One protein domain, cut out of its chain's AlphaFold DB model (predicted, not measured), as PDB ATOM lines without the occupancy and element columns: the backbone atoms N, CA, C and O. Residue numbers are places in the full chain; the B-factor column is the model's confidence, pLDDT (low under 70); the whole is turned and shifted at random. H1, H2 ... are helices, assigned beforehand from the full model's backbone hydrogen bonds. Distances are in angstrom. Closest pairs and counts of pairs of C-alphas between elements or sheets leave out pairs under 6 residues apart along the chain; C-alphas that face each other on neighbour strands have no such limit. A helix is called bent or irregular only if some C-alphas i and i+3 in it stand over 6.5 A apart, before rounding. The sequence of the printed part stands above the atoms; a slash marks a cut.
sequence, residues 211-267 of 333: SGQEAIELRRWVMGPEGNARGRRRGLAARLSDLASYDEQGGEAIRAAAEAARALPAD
ATOM      1  N   SER A 211      53.084  57.466 167.419       90.25
ATOM      2  CA  SER A 211      52.740  58.611 168.264       90.25
ATOM      3  C   SER A 211      53.401  59.892 167.762       90.25
ATOM      4  O   SER A 211      54.527  59.877 167.265       90.25
ATOM      5  N   GLY A 212      52.739  61.040 167.949       91.25
ATOM      6  CA  GLY A 212      53.329  62.334 167.589       91.25
ATOM      7  C   GLY A 212      54.640  62.616 168.335       91.25
ATOM      8  O   GLY A 212      55.577  63.171 167.764       91.25
ATOM      9  N   GLN A 213      54.755  62.162 169.589       88.25
ATOM     10  CA  GLN A 213      55.981  62.311 170.376       88.25
ATOM     11  C   GLN A 213      57.127  61.445 169.836       88.25
ATOM     12  O   GLN A 213      58.239  61.952 169.685       88.25
ATOM     13  N   GLU A 214      56.887  60.168 169.531       88.25
ATOM     14  CA  GLU A 214      57.913  59.301 168.931       88.25
ATOM     15  C   GLU A 214      58.288  59.774 167.533       88.25
ATOM     16  O   GLU A 214      59.461  59.721 167.174       88.25
ATOM     17  N   ALA A 215      57.338  60.323 166.779       90.94
ATOM     18  CA  ALA A 215      57.606  60.881 165.466       90.94
ATOM     19  C   ALA A 215      58.502  62.135 165.536       90.94
ATOM     20  O   ALA A 215      59.432  62.250 164.739       90.94
ATOM     21  N   ILE A 216      58.340  63.008 166.544       88.94
ATOM     22  CA  ILE A 216      59.310  64.088 166.828       88.94
ATOM     23  C   ILE A 216      60.686  63.516 167.177       88.94
ATOM     24  O   ILE A 216      61.719  64.048 166.758       88.94
ATOM     25  N   GLU A 217      60.736  62.466 168.001       85.06
ATOM     26  CA  GLU A 217      62.006  61.837 168.370       85.06
ATOM     27  C   GLU A 217      62.710  61.219 167.160       85.06
ATOM     28  O   GLU A 217      63.920  61.407 167.019       85.06
ATOM     29  N   LEU A 218      61.954  60.568 166.271       87.38
ATOM     30  CA  LEU A 218      62.427  59.997 165.016       87.38
ATOM     31  C   LEU A 218      62.902  61.095 164.055       87.38
ATOM     32  O   LEU A 218      64.018  61.019 163.548       87.38
ATOM     33  N   ARG A 219      62.128  62.173 163.889       89.06
ATOM     34  CA  ARG A 219      62.493  63.351 163.086       89.06
ATOM     35  C   ARG A 219      63.831  63.943 163.519       89.06
ATOM     36  O   ARG A 219      64.750  64.097 162.716       89.06
ATOM     37  N   ARG A 220      63.969  64.214 164.819       85.00
ATOM     38  CA  ARG A 220      65.212  64.727 165.420       85.00
ATOM     39  C   ARG A 220      66.359  63.736 165.313       85.00
ATOM     40  O   ARG A 220      67.513  64.154 165.257       85.00
ATOM     41  N   TRP A 221      66.069  62.439 165.338       83.75
ATOM     42  CA  TRP A 221      67.092  61.431 165.118       83.75
ATOM     43  C   TRP A 221      67.603  61.477 163.684       83.75
ATOM     44  O   TRP A 221      68.814  61.541 163.504       83.75
ATOM     45  N   VAL A 222      66.729  61.493 162.681       86.69
ATOM     46  CA  VAL A 222      67.154  61.482 161.278       86.69
ATOM     47  C   VAL A 222      67.856  62.791 160.910       86.69
ATOM     48  O   VAL A 222      69.000  62.776 160.448       86.69
ATOM     49  N   MET A 223      67.206  63.925 161.175       84.44
ATOM     50  CA  MET A 223      67.657  65.240 160.710       84.44
ATOM     51  C   MET A 223      68.636  65.938 161.661       84.44
ATOM     52  O   MET A 223      69.437  66.766 161.230       84.44
ATOM     53  N   GLY A 224      68.612  65.599 162.949       81.69
ATOM     54  CA  GLY A 224      69.321  66.347 163.986       81.69
ATOM     55  C   GLY A 224      68.486  67.504 164.559       81.69
ATOM     56  O   GLY A 224      67.269  67.550 164.379       81.69
ATOM     57  N   PRO A 225      69.104  68.420 165.326       74.06
ATOM     58  CA  PRO A 225      68.423  69.578 165.901       74.06
ATOM     59  C   PRO A 225      67.920  70.531 164.808       74.06
ATOM     60  O   PRO A 225      68.677  70.943 163.933       74.06
ATOM     61  N   GLU A 226      66.658  70.938 164.915       72.00
ATOM     62  CA  GLU A 226      66.045  71.936 164.037       72.00
ATOM     63  C   GLU A 226      65.973  73.306 164.733       72.00
ATOM     64  O   GLU A 226      65.706  73.412 165.934       72.00
ATOM     65  N   GLY A 227      66.230  74.379 163.977       64.38
ATOM     66  CA  GLY A 227      66.211  75.759 164.475       64.38
ATOM     67  C   GLY A 227      67.352  76.110 165.446       64.38
ATOM     68  O   GLY A 227      68.415  75.501 165.454       64.38
ATOM     69  N   ASN A 228      67.132  77.120 166.299       52.22
ATOM     70  CA  ASN A 228      68.117  77.611 167.282       52.22
ATOM     71  C   ASN A 228      68.276  76.702 168.521       52.22
ATOM     72  O   ASN A 228      68.872  77.108 169.527       52.22
ATOM     73  N   ALA A 229      67.728  75.483 168.493       54.47
ATOM     74  CA  ALA A 229      67.823  74.545 169.597       54.47
ATOM     75  C   ALA A 229      69.291  74.142 169.817       54.47
ATOM     76  O   ALA A 229      69.900  73.434 169.020       54.47
ATOM     77  N   ARG A 230      69.875  74.581 170.941       47.53
ATOM     78  CA  ARG A 230      71.264  74.299 171.364       47.53
ATOM     79  C   ARG A 230      71.487  72.841 171.807       47.53
ATOM     80  O   ARG A 230      72.134  72.588 172.822       47.53
ATOM     81  N   GLY A 231      70.956  71.867 171.075       54.28
ATOM     82  CA  GLY A 231      71.250  70.451 171.270       54.28
ATOM     83  C   GLY A 231      72.285  69.991 170.255       54.28
ATOM     84  O   GLY A 231      71.921  69.686 169.133       54.28
ATOM     85  N   ARG A 232      73.567  69.891 170.626       54.28
ATOM     86  CA  ARG A 232      74.658  69.441 169.730       54.28
ATOM     87  C   ARG A 232      74.643  67.927 169.445       54.28
ATOM     88  O   ARG A 232      75.698  67.311 169.335       54.28
ATOM     89  N   ARG A 233      73.473  67.287 169.406       63.56
ATOM     90  CA  ARG A 233      73.374  65.856 169.084       63.56
ATOM     91  C   ARG A 233      73.332  65.703 167.571       63.56
ATOM     92  O   ARG A 233      72.484  66.304 166.924       63.56
ATOM     93  N   ARG A 234      74.256  64.921 167.020       74.00
ATOM     94  CA  ARG A 234      74.309  64.626 165.586       74.00
ATOM     95  C   ARG A 234      73.105  63.764 165.200       74.00
ATOM     96  O   ARG A 234      72.912  62.711 165.808       74.00
ATOM     97  N   GLY A 235      72.323  64.212 164.217       81.38
ATOM     98  CA  GLY A 235      71.328  63.369 163.553       81.38
ATOM     99  C   GLY A 235      71.985  62.254 162.736       81.38
ATOM    100  O   GLY A 235      73.209  62.243 162.572       81.38
ATOM    101  N   LEU A 236      71.189  61.330 162.205       83.75
ATOM    102  CA  LEU A 236      71.634  60.190 161.408       83.75
ATOM    103  C   LEU A 236      72.513  60.640 160.238       83.75
ATOM    104  O   LEU A 236      73.601  60.096 160.056       83.75
ATOM    105  N   ALA A 237      72.099  61.694 159.528       77.38
ATOM    106  CA  ALA A 237      72.867  62.256 158.418       77.38
ATOM    107  C   ALA A 237      74.279  62.702 158.838       77.38
ATOM    108  O   ALA A 237      75.261  62.389 158.173       77.38
ATOM    109  N   ALA A 238      74.403  63.368 159.989       81.81
ATOM    110  CA  ALA A 238      75.693  63.809 160.520       81.81
ATOM    111  C   ALA A 238      76.526  62.663 161.126       81.81
ATOM    112  O   ALA A 238      77.739  62.787 161.250       81.81
ATOM    113  N   ARG A 239      75.893  61.559 161.540       85.69
ATOM    114  CA  ARG A 239      76.584  60.358 162.042       85.69
ATOM    115  C   ARG A 239      77.136  59.489 160.916       85.69
ATOM    116  O   ARG A 239      78.136  58.810 161.117       85.69
ATOM    117  N   LEU A 240      76.473  59.499 159.763       86.12
ATOM    118  CA  LEU A 240      76.840  58.716 158.587       86.12
ATOM    119  C   LEU A 240      77.602  59.522 157.526       86.12
ATOM    120  O   LEU A 240      77.958  58.949 156.502       86.12
ATOM    121  N   SER A 241      77.880  60.812 157.753       79.69
ATOM    122  CA  SER A 241      78.506  61.696 156.756       79.69
ATOM    123  C   SER A 241      79.814  61.141 156.197       79.69
ATOM    124  O   SER A 241      80.050  61.206 154.993       79.69
ATOM    125  N   ASP A 242      80.641  60.554 157.062       80.94
ATOM    126  CA  ASP A 242      81.936  60.004 156.667       80.94
ATOM    127  C   ASP A 242      81.755  58.788 155.751       80.94
ATOM    128  O   ASP A 242      82.456  58.668 154.751       80.94
ATOM    129  N   LEU A 243      80.777  57.921 156.040       81.19
ATOM    130  CA  LEU A 243      80.456  56.766 155.200       81.19
ATOM    131  C   LEU A 243      79.862  57.210 153.855       81.19
ATOM    132  O   LEU A 243      80.307  56.754 152.806       81.19
ATOM    133  N   ALA A 244      78.913  58.147 153.895       83.69
ATOM    134  CA  ALA A 244      78.240  58.694 152.721       83.69
ATOM    135  C   ALA A 244      79.200  59.404 151.756       83.69
ATOM    136  O   ALA A 244      78.955  59.440 150.556       83.69
ATOM    137  N   SER A 245      80.314  59.950 152.259       83.94
ATOM    138  CA  SER A 245      81.309  60.625 151.415       83.94
ATOM    139  C   SER A 245      82.004  59.701 150.406       83.94
ATOM    140  O   SER A 245      82.533  60.186 149.407       83.94
ATOM    141  N   TYR A 246      81.969  58.383 150.636       85.44
ATOM    142  CA  TYR A 246      82.557  57.366 149.757       85.44
ATOM    143  C   TYR A 246      81.512  56.451 149.097       85.44
ATOM    144  O   TYR A 246      81.889  55.548 148.353       85.44
ATOM    145  N   ASP A 247      80.221  56.666 149.365       88.12
ATOM    146  CA  ASP A 247      79.110  55.846 148.877       88.12
ATOM    147  C   ASP A 247      77.956  56.744 148.415       88.12
ATOM    148  O   ASP A 247      77.149  57.222 149.214       88.12
ATOM    149  N   GLU A 248      77.885  56.976 147.103       89.50
ATOM    150  CA  GLU A 248      76.858  57.820 146.486       89.50
ATOM    151  C   GLU A 248      75.439  57.292 146.754       89.50
ATOM    152  O   GLU A 248      74.544  58.081 147.060       89.50
ATOM    153  N   GLN A 249      75.243  55.966 146.723       90.44
ATOM    154  CA  GLN A 249      73.940  55.348 146.995       90.44
ATOM    155  C   GLN A 249      73.541  55.551 148.456       90.44
ATOM    156  O   GLN A 249      72.409  55.946 148.740       90.44
ATOM    157  N   GLY A 250      74.481  55.358 149.385       87.75
ATOM    158  CA  GLY A 250      74.285  55.673 150.799       87.75
ATOM    159  C   GLY A 250      73.965  57.153 151.031       87.75
ATOM    160  O   GLY A 250      73.071  57.481 151.813       87.75
ATOM    161  N   GLY A 251      74.641  58.059 150.320       88.38
ATOM    162  CA  GLY A 251      74.383  59.498 150.376       88.38
ATOM    163  C   GLY A 251      73.005  59.908 149.841       88.38
ATOM    164  O   GLY A 251      72.384  60.817 150.397       88.38
ATOM    165  N   GLU A 252      72.506  59.259 148.786       90.19
ATOM    166  CA  GLU A 252      71.132  59.435 148.291       90.19
ATOM    167  C   GLU A 252      70.113  58.894 149.304       90.19
ATOM    168  O   GLU A 252      69.189  59.611 149.677       90.19
ATOM    169  N   ALA A 253      70.333  57.693 149.851       89.62
ATOM    170  CA  ALA A 253      69.443  57.088 150.845       89.62
ATOM    171  C   ALA A 253      69.320  57.933 152.127       89.62
ATOM    172  O   ALA A 253      68.229  58.089 152.673       89.62
ATOM    173  N   ILE A 254      70.422  58.527 152.601       87.38
ATOM    174  CA  ILE A 254      70.407  59.440 153.756       87.38
ATOM    175  C   ILE A 254      69.620  60.717 153.443       87.38
ATOM    176  O   ILE A 254      68.895  61.207 154.310       87.38
ATOM    177  N   ARG A 255      69.757  61.265 152.227       87.12
ATOM    178  CA  ARG A 255      68.993  62.446 151.795       87.12
ATOM    179  C   ARG A 255      67.502  62.137 151.685       87.12
ATOM    180  O   ARG A 255      66.720  62.911 152.223       87.12
ATOM    181  N   ALA A 256      67.134  61.010 151.079       89.50
ATOM    182  CA  ALA A 256      65.751  60.550 150.997       89.50
ATOM    183  C   ALA A 256      65.143  60.372 152.396       89.50
ATOM    184  O   ALA A 256      64.117  60.966 152.704       89.50
ATOM    185  N   ALA A 257      65.844  59.684 153.306       89.12
ATOM    186  CA  ALA A 257      65.389  59.525 154.687       89.12
ATOM    187  C   ALA A 257      65.211  60.874 155.410       89.12
ATOM    188  O   ALA A 257      64.244  61.058 156.150       89.12
ATOM    189  N   ALA A 258      66.132  61.825 155.212       87.81
ATOM    190  CA  ALA A 258      66.019  63.163 155.788       87.81
ATOM    191  C   ALA A 258      64.842  63.958 155.207       87.81
ATOM    192  O   ALA A 258      64.208  64.703 155.951       87.81
ATOM    193  N   GLU A 259      64.538  63.793 153.920       89.50
ATOM    194  CA  GLU A 259      63.391  64.429 153.276       89.50
ATOM    195  C   GLU A 259      62.068  63.828 153.766       89.50
ATOM    196  O   GLU A 259      61.219  64.574 154.251       89.50
ATOM    197  N   ALA A 260      61.939  62.499 153.792       90.69
ATOM    198  CA  ALA A 260      60.780  61.804 154.361       90.69
ATOM    199  C   ALA A 260      60.553  62.180 155.837       90.69
ATOM    200  O   ALA A 260      59.429  62.435 156.278       90.69
ATOM    201  N   ALA A 261      61.630  62.331 156.621       91.06
ATOM    202  CA  ALA A 261      61.543  62.772 158.012       91.06
ATOM    203  C   ALA A 261      60.948  64.184 158.174       91.06
ATOM    204  O   ALA A 261      60.470  64.514 159.262       91.06
ATOM    205  N   ARG A 262      60.918  65.020 157.122       90.50
ATOM    206  CA  ARG A 262      60.234  66.324 157.156       90.50
ATOM    207  C   ARG A 262      58.713  66.205 157.190       90.50
ATOM    208  O   ARG A 262      58.073  67.171 157.608       90.50
ATOM    209  N   ALA A 263      58.147  65.066 156.791       93.12
ATOM    210  CA  ALA A 263      56.717  64.799 156.906       93.12
ATOM    211  C   ALA A 263      56.296  64.460 158.346       93.12
ATOM    212  O   ALA A 263      55.122  64.593 158.685       93.12
ATOM    213  N   LEU A 264      57.242  64.045 159.200       93.19
ATOM    214  CA  LEU A 264      56.974  63.724 160.602       93.19
ATOM    215  C   LEU A 264      56.659  64.994 161.416       93.19
ATOM    216  O   LEU A 264      57.257  66.044 161.158       93.19
ATOM    217  N   PRO A 265      55.811  64.902 162.455       93.62
ATOM    218  CA  PRO A 265      55.527  65.994 163.373       93.62
ATOM    219  C   PRO A 265      56.783  66.662 163.942       93.62
ATOM    220  O   PRO A 265      57.763  66.005 164.308       93.62
ATOM    221  N   ALA A 266      56.729  67.987 164.050       90.69
ATOM    222  CA  ALA A 266      57.749  68.799 164.710       90.69
ATOM    223  C   ALA A 266      57.280  69.245 166.105       90.69
ATOM    224  O   ALA A 266      56.151  68.978 166.517       90.69
ATOM    225  N   ASP A 267      58.124  69.970 166.843       89.12
ATOM    226  CA  ASP A 267      57.725  70.562 168.126       89.12
ATOM    227  C   ASP A 267      56.399  71.330 168.017       89.12
ATOM    228  O   ASP A 267      56.070  71.901 166.973       89.12
TER     229      ASP A 267
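Overview. This is residues 211 to 267 of the 333 residues of the protein "Helicase ATP-binding domain-containing protein" of Sphingomonas sp. BHC-A (UniProt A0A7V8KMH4). One long helix, H3, runs along a row of two shorter helices, H1 and H2, which are set nearly end to end. H2 and H3 form a helical hairpin, H3 folding back so that its last part packs on the last part of H1, while a long loop, residues 224 to 235, joins H1 to H2. The printed part has 57 residues with three named helices, in the order H1, H2, H3, and no named strand; the class is all helix. It is compact, with a radius of gyration of the C-alphas of 11.7 A, and spans 33 by 22 by 15 A.

Arrangement. H3, residues 248 to 263, touches H2, residues 236 to 244, closest at the C-alphas of Ala 244 and Gly 251, 4.6 A apart. This hairpin has a shallow tilt of 12 degrees, opposite ways. H3 also touches H1, residues 212 to 223, through residues 257 to 262 of H3 and 218 to 223 of H1 alone. Their closest C-alphas, of Arg 219 and Ala 261, are 5.2 A apart, at a shallow tilt of 30 degrees, opposite ways. H1 touches H2 with residues 221 to 223 alone; the closest C-alphas, of Val 222 and Leu 236, are 4.7 A apart. These two run the same way at a shallow tilt of 29 degrees. The helix packing is mostly aligned, the three touching pairs being at shallow tilts. Every O i to N i+4 pair is within hydrogen-bond range in H1, against 10 of 12 in H3 and 3 of 5 in H2.

Along the chain. H3 is 23.7 A long, from C-alpha 248 at (76.858, 57.820, 146.486) to C-alpha 263 at (56.717, 64.799, 156.906). H1 is 16.2 A long and begins at C-alpha 212, (53.329, 62.334, 167.589). H2 is 11.0 A long and irregular: C-alphas 239 and 242 are 7.6 A apart.

Size, cuts and confidence. The two C-alphas farthest apart, of Ser 211 and Tyr 246, are 35.1 A from each other. The printed part has no cut. The link from H1 to H2 is long, with 12 residues; the one from H2 to H3 is tight, with 3. The mean pLDDT of the printed part is 82.6, and residues 227 to 233 are under 70.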